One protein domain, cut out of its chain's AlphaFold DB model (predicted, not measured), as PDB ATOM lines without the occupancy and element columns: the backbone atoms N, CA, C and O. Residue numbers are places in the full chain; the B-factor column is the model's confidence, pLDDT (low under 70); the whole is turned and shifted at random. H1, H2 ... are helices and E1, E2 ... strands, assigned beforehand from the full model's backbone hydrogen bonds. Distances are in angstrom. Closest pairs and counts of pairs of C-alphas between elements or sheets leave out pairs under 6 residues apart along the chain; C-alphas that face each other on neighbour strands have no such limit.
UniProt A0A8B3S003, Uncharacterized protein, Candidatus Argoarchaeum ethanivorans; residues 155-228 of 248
ATOM      1  N   GLU A 155      23.629 -31.173 -20.051       88.62
ATOM      2  CA  GLU A 155      23.292 -30.666 -21.377       88.62
ATOM      3  C   GLU A 155      23.455 -31.793 -22.403       88.62
ATOM      4  O   GLU A 155      24.482 -32.480 -22.434       88.62
ATOM      5  N   TYR A 156      22.432 -31.976 -23.238       87.44
ATOM      6  CA  TYR A 156      22.394 -32.999 -24.279       87.44
ATOM      7  C   TYR A 156      22.486 -32.344 -25.656       87.44
ATOM      8  O   TYR A 156      21.647 -31.516 -26.009       87.44
ATOM      9  N   GLY A 157      23.474 -32.755 -26.445       85.19
ATOM     10  CA  GLY A 157      23.514 -32.546 -27.887       85.19
ATOM     11  C   GLY A 157      23.334 -33.854 -28.650       85.19
ATOM     12  O   GLY A 157      23.104 -34.906 -28.060       85.19
ATOM     13  N   LYS A 158      23.457 -33.804 -29.984       81.06
ATOM     14  CA  LYS A 158      23.188 -34.961 -30.861       81.06
ATOM     15  C   LYS A 158      24.046 -36.183 -30.506       81.06
ATOM     16  O   LYS A 158      23.510 -37.266 -30.318       81.06
ATOM     17  N   ASN A 159      25.356 -35.971 -30.379       85.56
ATOM     18  CA  ASN A 159      26.336 -36.994 -29.998       85.56
ATOM     19  C   ASN A 159      27.231 -36.539 -28.835       85.56
ATOM     20  O   ASN A 159      28.184 -37.242 -28.495       85.56
ATOM     21  N   HIS A 160      26.947 -35.367 -28.260       91.25
ATOM     22  CA  HIS A 160      27.748 -34.781 -27.198       91.25
ATOM     23  C   HIS A 160      26.937 -34.671 -25.909       91.25
ATOM     24  O   HIS A 160      25.747 -34.358 -25.937       91.25
ATOM     25  N   ILE A 161      27.583 -34.906 -24.771       94.31
ATOM     26  CA  ILE A 161      27.000 -34.685 -23.444       94.31
ATOM     27  C   ILE A 161      27.972 -33.811 -22.666       94.31
ATOM     28  O   ILE A 161      29.174 -34.077 -22.657       94.31
ATOM     29  N   VAL A 162      27.446 -32.778 -22.013       93.00
ATOM     30  CA  VAL A 162      28.209 -31.926 -21.100       93.00
ATOM     31  C   VAL A 162      27.616 -32.065 -19.709       93.00
ATOM     32  O   VAL A 162      26.406 -31.934 -19.515       93.00
ATOM     33  N   ARG A 163      28.468 -32.353 -18.725       91.94
ATOM     34  CA  ARG A 163      28.085 -32.352 -17.313       91.94
ATOM     35  C   ARG A 163      28.935 -31.373 -16.540       91.94
ATOM     36  O   ARG A 163      30.160 -31.478 -16.548       91.94
ATOM     37  N   HIS A 164      28.253 -30.497 -15.820       90.31
ATOM     38  CA  HIS A 164      28.865 -29.565 -14.885       90.31
ATOM     39  C   HIS A 164      28.781 -30.139 -13.475       90.31
ATOM     40  O   HIS A 164      27.724 -30.591 -13.027       90.31
ATOM     41  N   ILE A 165      29.911 -30.152 -12.781       89.62
ATOM     42  CA  ILE A 165      30.046 -30.608 -11.404       89.62
ATOM     43  C   ILE A 165      30.511 -29.409 -10.595       89.62
ATOM     44  O   ILE A 165      31.671 -29.014 -10.677       89.62
ATOM     45  N   LYS A 166      29.583 -28.833  -9.833       88.75
ATOM     46  CA  LYS A 166      29.795 -27.652  -8.991       88.75
ATOM     47  C   LYS A 166      30.013 -28.048  -7.530       88.75
ATOM     48  O   LYS A 166      29.755 -29.190  -7.147       88.75
ATOM     49  N   GLY A 167      30.487 -27.103  -6.720       85.88
ATOM     50  CA  GLY A 167      30.754 -27.321  -5.296       85.88
ATOM     51  C   GLY A 167      31.951 -28.247  -5.034       85.88
ATOM     52  O   GLY A 167      32.040 -28.903  -3.994       85.88
ATOM     53  N   VAL A 168      32.868 -28.337  -5.995       89.69
ATOM     54  CA  VAL A 168      34.120 -29.080  -5.846       89.69
ATOM     55  C   VAL A 168      35.103 -28.223  -5.053       89.69
ATOM     56  O   VAL A 168      35.152 -27.016  -5.246       89.69
ATOM     57  N   LEU A 169      35.904 -28.800  -4.156       89.12
ATOM     58  CA  LEU A 169      36.970 -28.026  -3.507       89.12
ATOM     59  C   LEU A 169      38.281 -28.159  -4.303       89.12
ATOM     60  O   LEU A 169      38.620 -29.271  -4.725       89.12
ATOM     61  N   PRO A 170      39.048 -27.069  -4.505       92.19
ATOM     62  CA  PRO A 170      40.362 -27.151  -5.136       92.19
ATOM     63  C   PRO A 170      41.264 -28.201  -4.466       92.19
ATOM     64  O   PRO A 170      41.320 -28.311  -3.243       92.19
ATOM     65  N   GLY A 171      41.961 -28.997  -5.277       92.00
ATOM     66  CA  GLY A 171      42.838 -30.086  -4.835       92.00
ATOM     67  C   GLY A 171      42.151 -31.444  -4.626       92.00
ATOM     68  O   GLY A 171      42.851 -32.466  -4.550       92.00
ATOM     69  N   GLU A 172      40.814 -31.501  -4.589       92.69
ATOM     70  CA  GLU A 172      40.070 -32.755  -4.432       92.69
ATOM     71  C   GLU A 172      40.335 -33.739  -5.569       92.69
ATOM     72  O   GLU A 172      40.470 -33.357  -6.732       92.69
ATOM     73  N   LEU A 173      40.369 -35.034  -5.238       93.44
ATOM     74  CA  LEU A 173      40.392 -36.085  -6.248       93.44
ATOM     75  C   LEU A 173      39.054 -36.120  -6.975       93.44
ATOM     76  O   LEU A 173      37.999 -36.140  -6.342       93.44
ATOM     77  N   VAL A 174      39.122 -36.200  -8.297       93.69
ATOM     78  CA  VAL A 174      37.957 -36.283  -9.172       93.69
ATOM     79  C   VAL A 174      37.900 -37.689  -9.735       93.69
ATOM     80  O   VAL A 174      38.900 -38.209 -10.242       93.69
ATOM     81  N   GLN A 175      36.740 -38.324  -9.619       93.25
ATOM     82  CA  GLN A 175      36.538 -39.698 -10.049       93.25
ATOM     83  C   GLN A 175      35.331 -39.814 -10.965       93.25
ATOM     84  O   GLN A 175      34.286 -39.229 -10.688       93.25
ATOM     85  N   ILE A 176      35.460 -40.644 -12.000       93.56
ATOM     86  CA  ILE A 176      34.358 -41.071 -12.864       93.56
ATOM     87  C   ILE A 176      34.271 -42.592 -12.774       93.56
ATOM     88  O   ILE A 176      35.258 -43.287 -13.004       93.56
ATOM     89  N   ASN A 177      33.111 -43.118 -12.375       90.94
ATOM     90  CA  ASN A 177      32.868 -44.553 -12.174       90.94
ATOM     91  C   ASN A 177      33.947 -45.244 -11.311       90.94
ATOM     92  O   ASN A 177      34.317 -46.387 -11.552       90.94
ATOM     93  N   GLY A 178      34.469 -44.534 -10.303       88.25
ATOM     94  CA  GLY A 178      35.516 -45.027  -9.399       88.25
ATOM     95  C   GLY A 178      36.950 -44.913  -9.930       88.25
ATOM     96  O   GLY A 178      37.891 -45.173  -9.185       88.25
ATOM     97  N   THR A 179      37.149 -44.478 -11.176       91.62
ATOM     98  CA  THR A 179      38.483 -44.205 -11.726       91.62
ATOM     99  C   THR A 179      38.883 -42.770 -11.423       91.62
ATOM    100  O   THR A 179      38.157 -41.841 -11.773       91.62
ATOM    101  N   ILE A 180      40.043 -42.574 -10.790       92.31
ATOM    102  CA  ILE A 180      40.612 -41.239 -10.563       92.31
ATOM    103  C   ILE A 180      41.057 -40.657 -11.905       92.31
ATOM    104  O   ILE A 180      41.997 -41.164 -12.516       92.31
ATOM    105  N   ILE A 181      40.415 -39.566 -12.315       93.62
ATOM    106  CA  ILE A 181      40.709 -38.858 -13.567       93.62
ATOM    107  C   ILE A 181      41.615 -37.646 -13.369       93.62
ATOM    108  O   ILE A 181      42.182 -37.157 -14.337       93.62
ATOM    109  N   GLY A 182      41.782 -37.162 -12.138       94.12
ATOM    110  CA  GLY A 182      42.584 -35.971 -11.881       94.12
ATOM    111  C   GLY A 182      42.319 -35.328 -10.529       94.12
ATOM    112  O   GLY A 182      41.743 -35.953  -9.631       94.12
ATOM    113  N   ARG A 183      42.768 -34.079 -10.391       95.38
ATOM    114  CA  ARG A 183      42.484 -33.208  -9.242       95.38
ATOM    115  C   ARG A 183      41.774 -31.937  -9.680       95.38
ATOM    116  O   ARG A 183      42.056 -31.422 -10.753       95.38
ATOM    117  N   ALA A 184      40.851 -31.436  -8.874       95.56
ATOM    118  CA  ALA A 184      40.148 -30.196  -9.174       95.56
ATOM    119  C   ALA A 184      41.088 -28.985  -9.077       95.56
ATOM    120  O   ALA A 184      41.812 -28.854  -8.091       95.56
ATOM    121  N   ARG A 185      41.047 -28.082 -10.061       95.19
ATOM    122  CA  ARG A 185      41.737 -26.780 -10.010       95.19
ATOM    123  C   ARG A 185      40.882 -25.680  -9.386       95.19
ATOM    124  O   ARG A 185      41.421 -24.704  -8.881       95.19
ATOM    125  N   GLY A 186      39.561 -25.815  -9.457       91.31
ATOM    126  CA  GLY A 186      38.616 -24.777  -9.061       91.31
ATOM    127  C   GLY A 186      37.308 -25.351  -8.515       91.31
ATOM    128  O   GLY A 186      37.215 -26.564  -8.312       91.31
ATOM    129  N   PRO A 187      36.305 -24.484  -8.288       90.44
ATOM    130  CA  PRO A 187      35.038 -24.862  -7.664       90.44
ATOM    131  C   PRO A 187      34.087 -25.651  -8.576       90.44
ATOM    132  O   PRO A 187      33.073 -26.185  -8.122       90.44
ATOM    133  N   GLU A 188      34.411 -25.717  -9.867       92.00
ATOM    134  CA  GLU A 188      33.603 -26.352 -10.896       92.00
ATOM    135  C   GLU A 188      34.478 -27.155 -11.857       92.00
ATOM    136  O   GLU A 188      35.585 -26.748 -12.225       92.00
ATOM    137  N   ILE A 189      33.960 -28.311 -12.260       93.94
ATOM    138  CA  ILE A 189      34.544 -29.192 -13.264       93.94
ATOM    139  C   ILE A 189      33.499 -29.429 -14.339       93.94
ATOM    140  O   ILE A 189      32.356 -29.764 -14.031       93.94
ATOM    141  N   THR A 190      33.908 -29.346 -15.597       94.31
ATOM    142  CA  THR A 190      33.053 -29.703 -16.730       94.31
ATOM    143  C   THR A 190      33.643 -30.918 -17.419       94.31
ATOM    144  O   THR A 190      34.801 -30.884 -17.829       94.31
ATOM    145  N   VAL A 191      32.856 -31.983 -17.553       94.56
ATOM    146  CA  VAL A 191      33.227 -33.180 -18.317       94.56
ATOM    147  C   VAL A 191      32.435 -33.179 -19.615       94.56
ATOM    148  O   VAL A 191      31.214 -33.008 -19.588       94.56
ATOM    149  N   ILE A 192      33.131 -33.367 -20.732       94.50
ATOM    150  CA  ILE A 192      32.556 -33.353 -22.076       94.50
ATOM    151  C   ILE A 192      32.836 -34.701 -22.729       94.50
ATOM    152  O   ILE A 192      33.969 -35.186 -22.705       94.50
ATOM    153  N   THR A 193      31.801 -35.316 -23.298       95.06
ATOM    154  CA  THR A 193      31.954 -36.508 -24.139       95.06
ATOM    155  C   THR A 193      31.409 -36.280 -25.530       95.06
ATOM    156  O   THR A 193      30.316 -35.729 -25.636       95.06
ATOM    157  N   ASP A 194      32.075 -36.848 -26.533       93.75
ATOM    158  CA  ASP A 194      31.570 -37.035 -27.894       93.75
ATOM    159  C   ASP A 194      31.556 -38.528 -28.232       93.75
ATOM    160  O   ASP A 194      32.555 -39.223 -28.044       93.75
ATOM    161  N   ASN A 195      30.421 -39.048 -28.707       91.31
ATOM    162  CA  ASN A 195      30.223 -40.483 -28.966       91.31
ATOM    163  C   ASN A 195      30.657 -41.363 -27.772       91.31
ATOM    164  O   ASN A 195      31.349 -42.369 -27.934       91.31
ATOM    165  N   SER A 196      30.292 -40.939 -26.556       91.12
ATOM    166  CA  SER A 196      30.658 -41.584 -25.284       91.12
ATOM    167  C   SER A 196      32.159 -41.625 -24.971       91.12
ATOM    168  O   SER A 196      32.553 -42.272 -24.008       91.12
ATOM    169  N   VAL A 197      33.020 -40.935 -25.715       92.88
ATOM    170  CA  VAL A 197      34.443 -40.787 -25.377       92.88
ATOM    171  C   VAL A 197      34.640 -39.434 -24.714       92.88
ATOM    172  O   VAL A 197      34.140 -38.435 -25.219       92.88
ATOM    173  N   ILE A 198      35.343 -39.386 -23.579       93.44
ATOM    174  CA  ILE A 198      35.669 -38.109 -22.925       93.44
ATOM    175  C   ILE A 198      36.644 -37.352 -23.827       93.44
ATOM    176  O   ILE A 198      37.768 -37.808 -24.029       93.44
ATOM    177  N   THR A 199      36.206 -36.211 -24.356       92.56
ATOM    178  CA  THR A 199      36.997 -35.368 -25.261       92.56
ATOM    179  C   THR A 199      37.658 -34.204 -24.542       92.56
ATOM    180  O   THR A 199      38.737 -33.780 -24.950       92.56
ATOM    181  N   ASP A 200      37.067 -33.723 -23.444       92.88
ATOM    182  CA  ASP A 200      37.641 -32.640 -22.648       92.88
ATOM    183  C   ASP A 200      37.189 -32.699 -21.179       92.88
ATOM    184  O   ASP A 200      36.086 -33.153 -20.849       92.88
ATOM    185  N   ILE A 201      38.060 -32.218 -20.288       94.44
ATOM    186  CA  ILE A 201      37.749 -31.982 -18.878       94.44
ATOM    187  C   ILE A 201      38.298 -30.615 -18.474       94.44
ATOM    188  O   ILE A 201      39.503 -30.420 -18.300       94.44
ATOM    189  N   LYS A 202      37.387 -29.677 -18.220       95.31
ATOM    190  CA  LYS A 202      37.718 -28.326 -17.755       95.31
ATOM    191  C   LYS A 202      37.722 -28.271 -16.232       95.31
ATOM    192  O   LYS A 202      36.995 -29.004 -15.569       95.31
ATOM    193  N   GLY A 203      38.557 -27.393 -15.675       94.31
ATOM    194  CA  GLY A 203      38.664 -27.209 -14.222       94.31
ATOM    195  C   GLY A 203      39.378 -28.345 -13.478       94.31
ATOM    196  O   GLY A 203      39.327 -28.388 -12.252       94.31
ATOM    197  N   CYS A 204      40.066 -29.254 -14.181       94.62
ATOM    198  CA  CYS A 204      40.750 -30.402 -13.586       94.62
ATOM    199  C   CYS A 204      42.178 -30.577 -14.124       94.62
ATOM    200  O   CYS A 204      42.408 -30.511 -15.333       94.62
ATOM    201  N   ASP A 205      43.133 -30.834 -13.230       94.38
ATOM    202  CA  ASP A 205      44.460 -31.358 -13.556       94.38
ATOM    203  C   ASP A 205      44.336 -32.845 -13.870       94.38
ATOM    204  O   ASP A 205      44.339 -33.707 -12.981       94.38
ATOM    205  N   VAL A 206      44.144 -33.124 -15.157       92.88
ATOM    206  CA  VAL A 206      43.854 -34.455 -15.677       92.88
ATOM    207  C   VAL A 206      45.065 -35.374 -15.532       92.88
ATOM    208  O   VAL A 206      46.188 -35.049 -15.913       92.88
ATOM    209  N   LYS A 207      44.813 -36.583 -15.034       88.38
ATOM    210  CA  LYS A 207      45.730 -37.718 -15.102       88.38
ATOM    211  C   LYS A 207      45.421 -38.508 -16.369       88.38
ATOM    212  O   LYS A 207      44.448 -39.258 -16.391       88.38
ATOM    213  N   VAL A 208      46.270 -38.379 -17.389       85.44
ATOM    214  CA  VAL A 208      46.107 -39.035 -18.708       85.44
ATOM    215  C   VAL A 208      45.808 -40.531 -18.565       85.44
ATOM    216  O   VAL A 208      44.816 -41.029 -19.087       85.44
ATOM    217  N   HIS A 209      46.574 -41.222 -17.721       82.75
ATOM    218  CA  HIS A 209      46.404 -42.654 -17.476       82.75
ATOM    219  C   HIS A 209      45.059 -43.033 -16.814       82.75
ATOM    220  O   HIS A 209      44.634 -44.185 -16.853       82.75
ATOM    221  N   GLY A 210      44.377 -42.080 -16.170       79.81
ATOM    222  CA  GLY A 210      43.019 -42.260 -15.651       79.81
ATOM    223  C   GLY A 210      41.965 -42.236 -16.761       79.81
ATOM    224  O   GLY A 210      41.028 -43.029 -16.726       79.81
ATOM    225  N   LEU A 211      42.145 -41.378 -17.770       84.88
ATOM    226  CA  LEU A 211      41.269 -41.323 -18.944       84.88
ATOM    227  C   LEU A 211      41.406 -42.566 -19.828       84.88
ATOM    228  O   LEU A 211      40.397 -43.128 -20.252       84.88
ATOM    229  N   GLU A 212      42.634 -43.051 -20.027       85.62
ATOM    230  CA  GLU A 212      42.918 -44.272 -20.802       85.62
ATOM    231  C   GLU A 212      42.161 -45.503 -20.271       85.62
ATOM    232  O   GLU A 212      41.749 -46.373 -21.040       85.62
ATOM    233  N   LYS A 213      41.924 -45.562 -18.954       85.12
ATOM    234  CA  LYS A 213      41.177 -46.650 -18.300       85.12
ATOM    235  C   LYS A 213      39.671 -46.587 -18.535       85.12
ATOM    236  O   LYS A 213      39.018 -47.624 -18.473       85.12
ATOM    237  N   LEU A 214      39.119 -45.398 -18.773       85.12
ATOM    238  CA  LEU A 214      37.679 -45.210 -18.936       85.12
ATOM    239  C   LEU A 214      37.193 -45.611 -20.332       85.12
ATOM    240  O   LEU A 214      36.089 -46.130 -20.429       85.12
ATOM    241  N   LYS A 215      38.014 -45.437 -21.381       81.88
ATOM    242  CA  LYS A 215      37.695 -45.707 -22.802       81.88
ATOM    243  C   LYS A 215      36.378 -45.062 -23.270       81.88
ATOM    244  O   LYS A 215      36.413 -43.993 -23.867       81.88
ATOM    245  N   GLN A 216      35.238 -45.696 -22.990       90.62
ATOM    246  CA  GLN A 216      33.892 -45.186 -23.245       90.62
ATOM    247  C   GLN A 216      33.117 -45.015 -21.935       90.62
ATOM    248  O   GLN A 216      33.101 -45.888 -21.069       90.62
ATOM    249  N   VAL A 217      32.433 -43.884 -21.809       91.94
ATOM    250  CA  VAL A 217      31.654 -43.479 -20.646       91.94
ATOM    251  C   VAL A 217      30.289 -42.990 -21.107       91.94
ATOM    252  O   VAL A 217      30.172 -42.002 -21.830       91.94
ATOM    253  N   ASP A 218      29.236 -43.637 -20.617       91.69
ATOM    254  CA  ASP A 218      27.904 -43.041 -20.605       91.69
ATOM    255  C   ASP A 218      27.889 -41.908 -19.571       91.69
ATOM    256  O   ASP A 218      27.688 -42.126 -18.371       91.69
ATOM    257  N   LEU A 219      28.169 -40.687 -20.032       91.81
ATOM    258  CA  LEU A 219      28.317 -39.536 -19.153       91.81
ATOM    259  C   LEU A 219      27.007 -39.179 -18.438       91.81
ATOM    260  O   LEU A 219      27.059 -38.753 -17.280       91.81
ATOM    261  N   ALA A 220      25.843 -39.412 -19.056       88.44
ATOM    262  CA  ALA A 220      24.543 -39.142 -18.438       88.44
ATOM    263  C   ALA A 220      24.353 -39.962 -17.148       88.44
ATOM    264  O   ALA A 220      23.952 -39.437 -16.097       88.44
ATOM    265  N   ASN A 221      24.740 -41.239 -17.196       87.69
ATOM    266  CA  ASN A 221      24.594 -42.172 -16.079       87.69
ATOM    267  C   ASN A 221      25.865 -42.369 -15.244       87.69
ATOM    268  O   ASN A 221      25.822 -43.070 -14.225       87.69
ATOM    269  N   ALA A 222      26.983 -41.750 -15.621       90.25
ATOM    270  CA  ALA A 222      28.238 -41.873 -14.895       90.25
ATOM    271  C   ALA A 222      28.130 -41.364 -13.450       90.25
ATOM    272  O   ALA A 222      27.530 -40.321 -13.159       90.25
ATOM    273  N   ILE A 223      28.770 -42.079 -12.527       88.62
ATOM    274  CA  ILE A 223      28.976 -41.600 -11.162       88.62
ATOM    275  C   ILE A 223      30.202 -40.695 -11.184       88.62
ATOM    276  O   ILE A 223      31.316 -41.187 -11.353       88.62
ATOM    277  N   ILE A 224      29.996 -39.397 -10.981       90.12
ATOM    278  CA  ILE A 224      31.080 -38.419 -10.867       90.12
ATOM    279  C   ILE A 224      31.150 -37.969  -9.413       90.12
ATOM    280  O   ILE A 224      30.125 -37.617  -8.829       90.12
ATOM    281  N   ARG A 225      32.334 -38.049  -8.807       87.69
ATOM    282  CA  ARG A 225      32.562 -37.714  -7.395       87.69
ATOM    283  C   ARG A 225      33.777 -36.813  -7.258       87.69
ATOM    284  O   ARG A 225      34.775 -37.036  -7.945       87.69
ATOM    285  N   SER A 226      33.704 -35.877  -6.318       89.69
ATOM    286  CA  SER A 226      34.863 -35.148  -5.817       89.69
ATOM    287  C   SER A 226      34.992 -35.305  -4.304       89.69
ATOM    288  O   SER A 226      33.997 -35.345  -3.570       89.69
ATOM    289  N   GLY A 227      36.227 -35.391  -3.830       83.69
ATOM    290  CA  GLY A 227      36.537 -35.410  -2.406       83.69
ATOM    291  C   GLY A 227      37.520 -36.498  -2.018       83.69
ATOM    292  O   GLY A 227      38.067 -37.228  -2.849       83.69
ATOM    293  N   THR A 228      37.741 -36.583  -0.716       72.62
ATOM    294  CA  THR A 228      38.628 -37.566  -0.100       72.62
ATOM    295  C   THR A 228      37.803 -38.775   0.351       72.62
ATOM    296  O   THR A 228      36.654 -38.606   0.766       72.62
TER     297      THR A 228
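AT A GLANCE: This is residues 155 to 228 of the 248 residues of an uncharacterized protein of Candidatus Argoarchaeum ethanivorans (UniProt A0A8B3S003). Two small sheets stand face to face as a sandwich, E1 E4 E5 on one side and E6 E3 E2 E7 on the other, and the chain passes between them at the links E1 to E2, E3 to E4 and E5 to E6. One short helix, H1, packs on E3. The 74 printed residues hold seven named strands and one named helix, in the order E1 E2 E3 E4 E5 E6 H1 E7; both sheets are antiparallel, and the class is mostly strand. The whole is compact, with a radius of gyration of the C-alphas of 11.2 A and spans of 32 by 23 by 17 A.

HOW THE PARTS SIT: Begin at residues 155 to 156, which pair antiparallel with residues 161 to 162 of E1, residues 160 to 166. Beside E1 find E4, residues 188 to 194, antiparallel at 168 degrees, with N 163 and O 191 3.0 A apart, within hydrogen-bond range. E4 forms a hairpin with E5, residues 197 to 202, where N 192 and O 200 are 3.0 A apart. In the other sheet, E2, residues 173 to 176, forms a hairpin with E3, residues 179 to 184, at 138 degrees, with N 174 and O 182 3.0 A apart. E6, residues 204 to 206, is an edge strand beside E3, with N 205 and O 183 2.8 A apart; E7, residues 224 to 226, is the edge strand beside E2, with N 175 and O 225 2.9 A apart. This sheet is only just strongly twisted, its C-alphas up to 4.2 A off its best plane. The strands of the two sheets stand at 24 degrees, and the parts that face each other are 9.2 A centre to centre. H1, residues 208 to 214, lies over E3, at a height over the sheet of 7.1 A; the closest C-alphas are those of Ile 181 and Gly 210, 4.6 A apart. H1 only grazes the sheet E1 E4 E5, with residues 211 to 214. In H1, 1 of 3 O i to N i+4 pairs and 3 of 4 O i to N i+3 pairs are within hydrogen-bond range.

IN THESE COORDINATES: Find C-alpha 160 at (27.748, -34.781, -27.198); from there E1 runs 19.7 A to C-alpha 166. E2 spans 10.2 A and E3 14.3 A. E4 starts from C-alpha 188 at (33.603, -26.352, -10.896) and runs 20.2 A; E5 spans 15.0 A, E6 5.5 A and H1 10.5 A. E7 runs 7.1 A and ends at C-alpha 226, (34.863, -35.148, -5.817).

THE WHOLE: The two C-alphas farthest apart are those of Lys 158 and Thr 228, 34.5 A. The printed part has no cut and no long link. The mean pLDDT of the printed part is 90.3, and no printed residue is under 70.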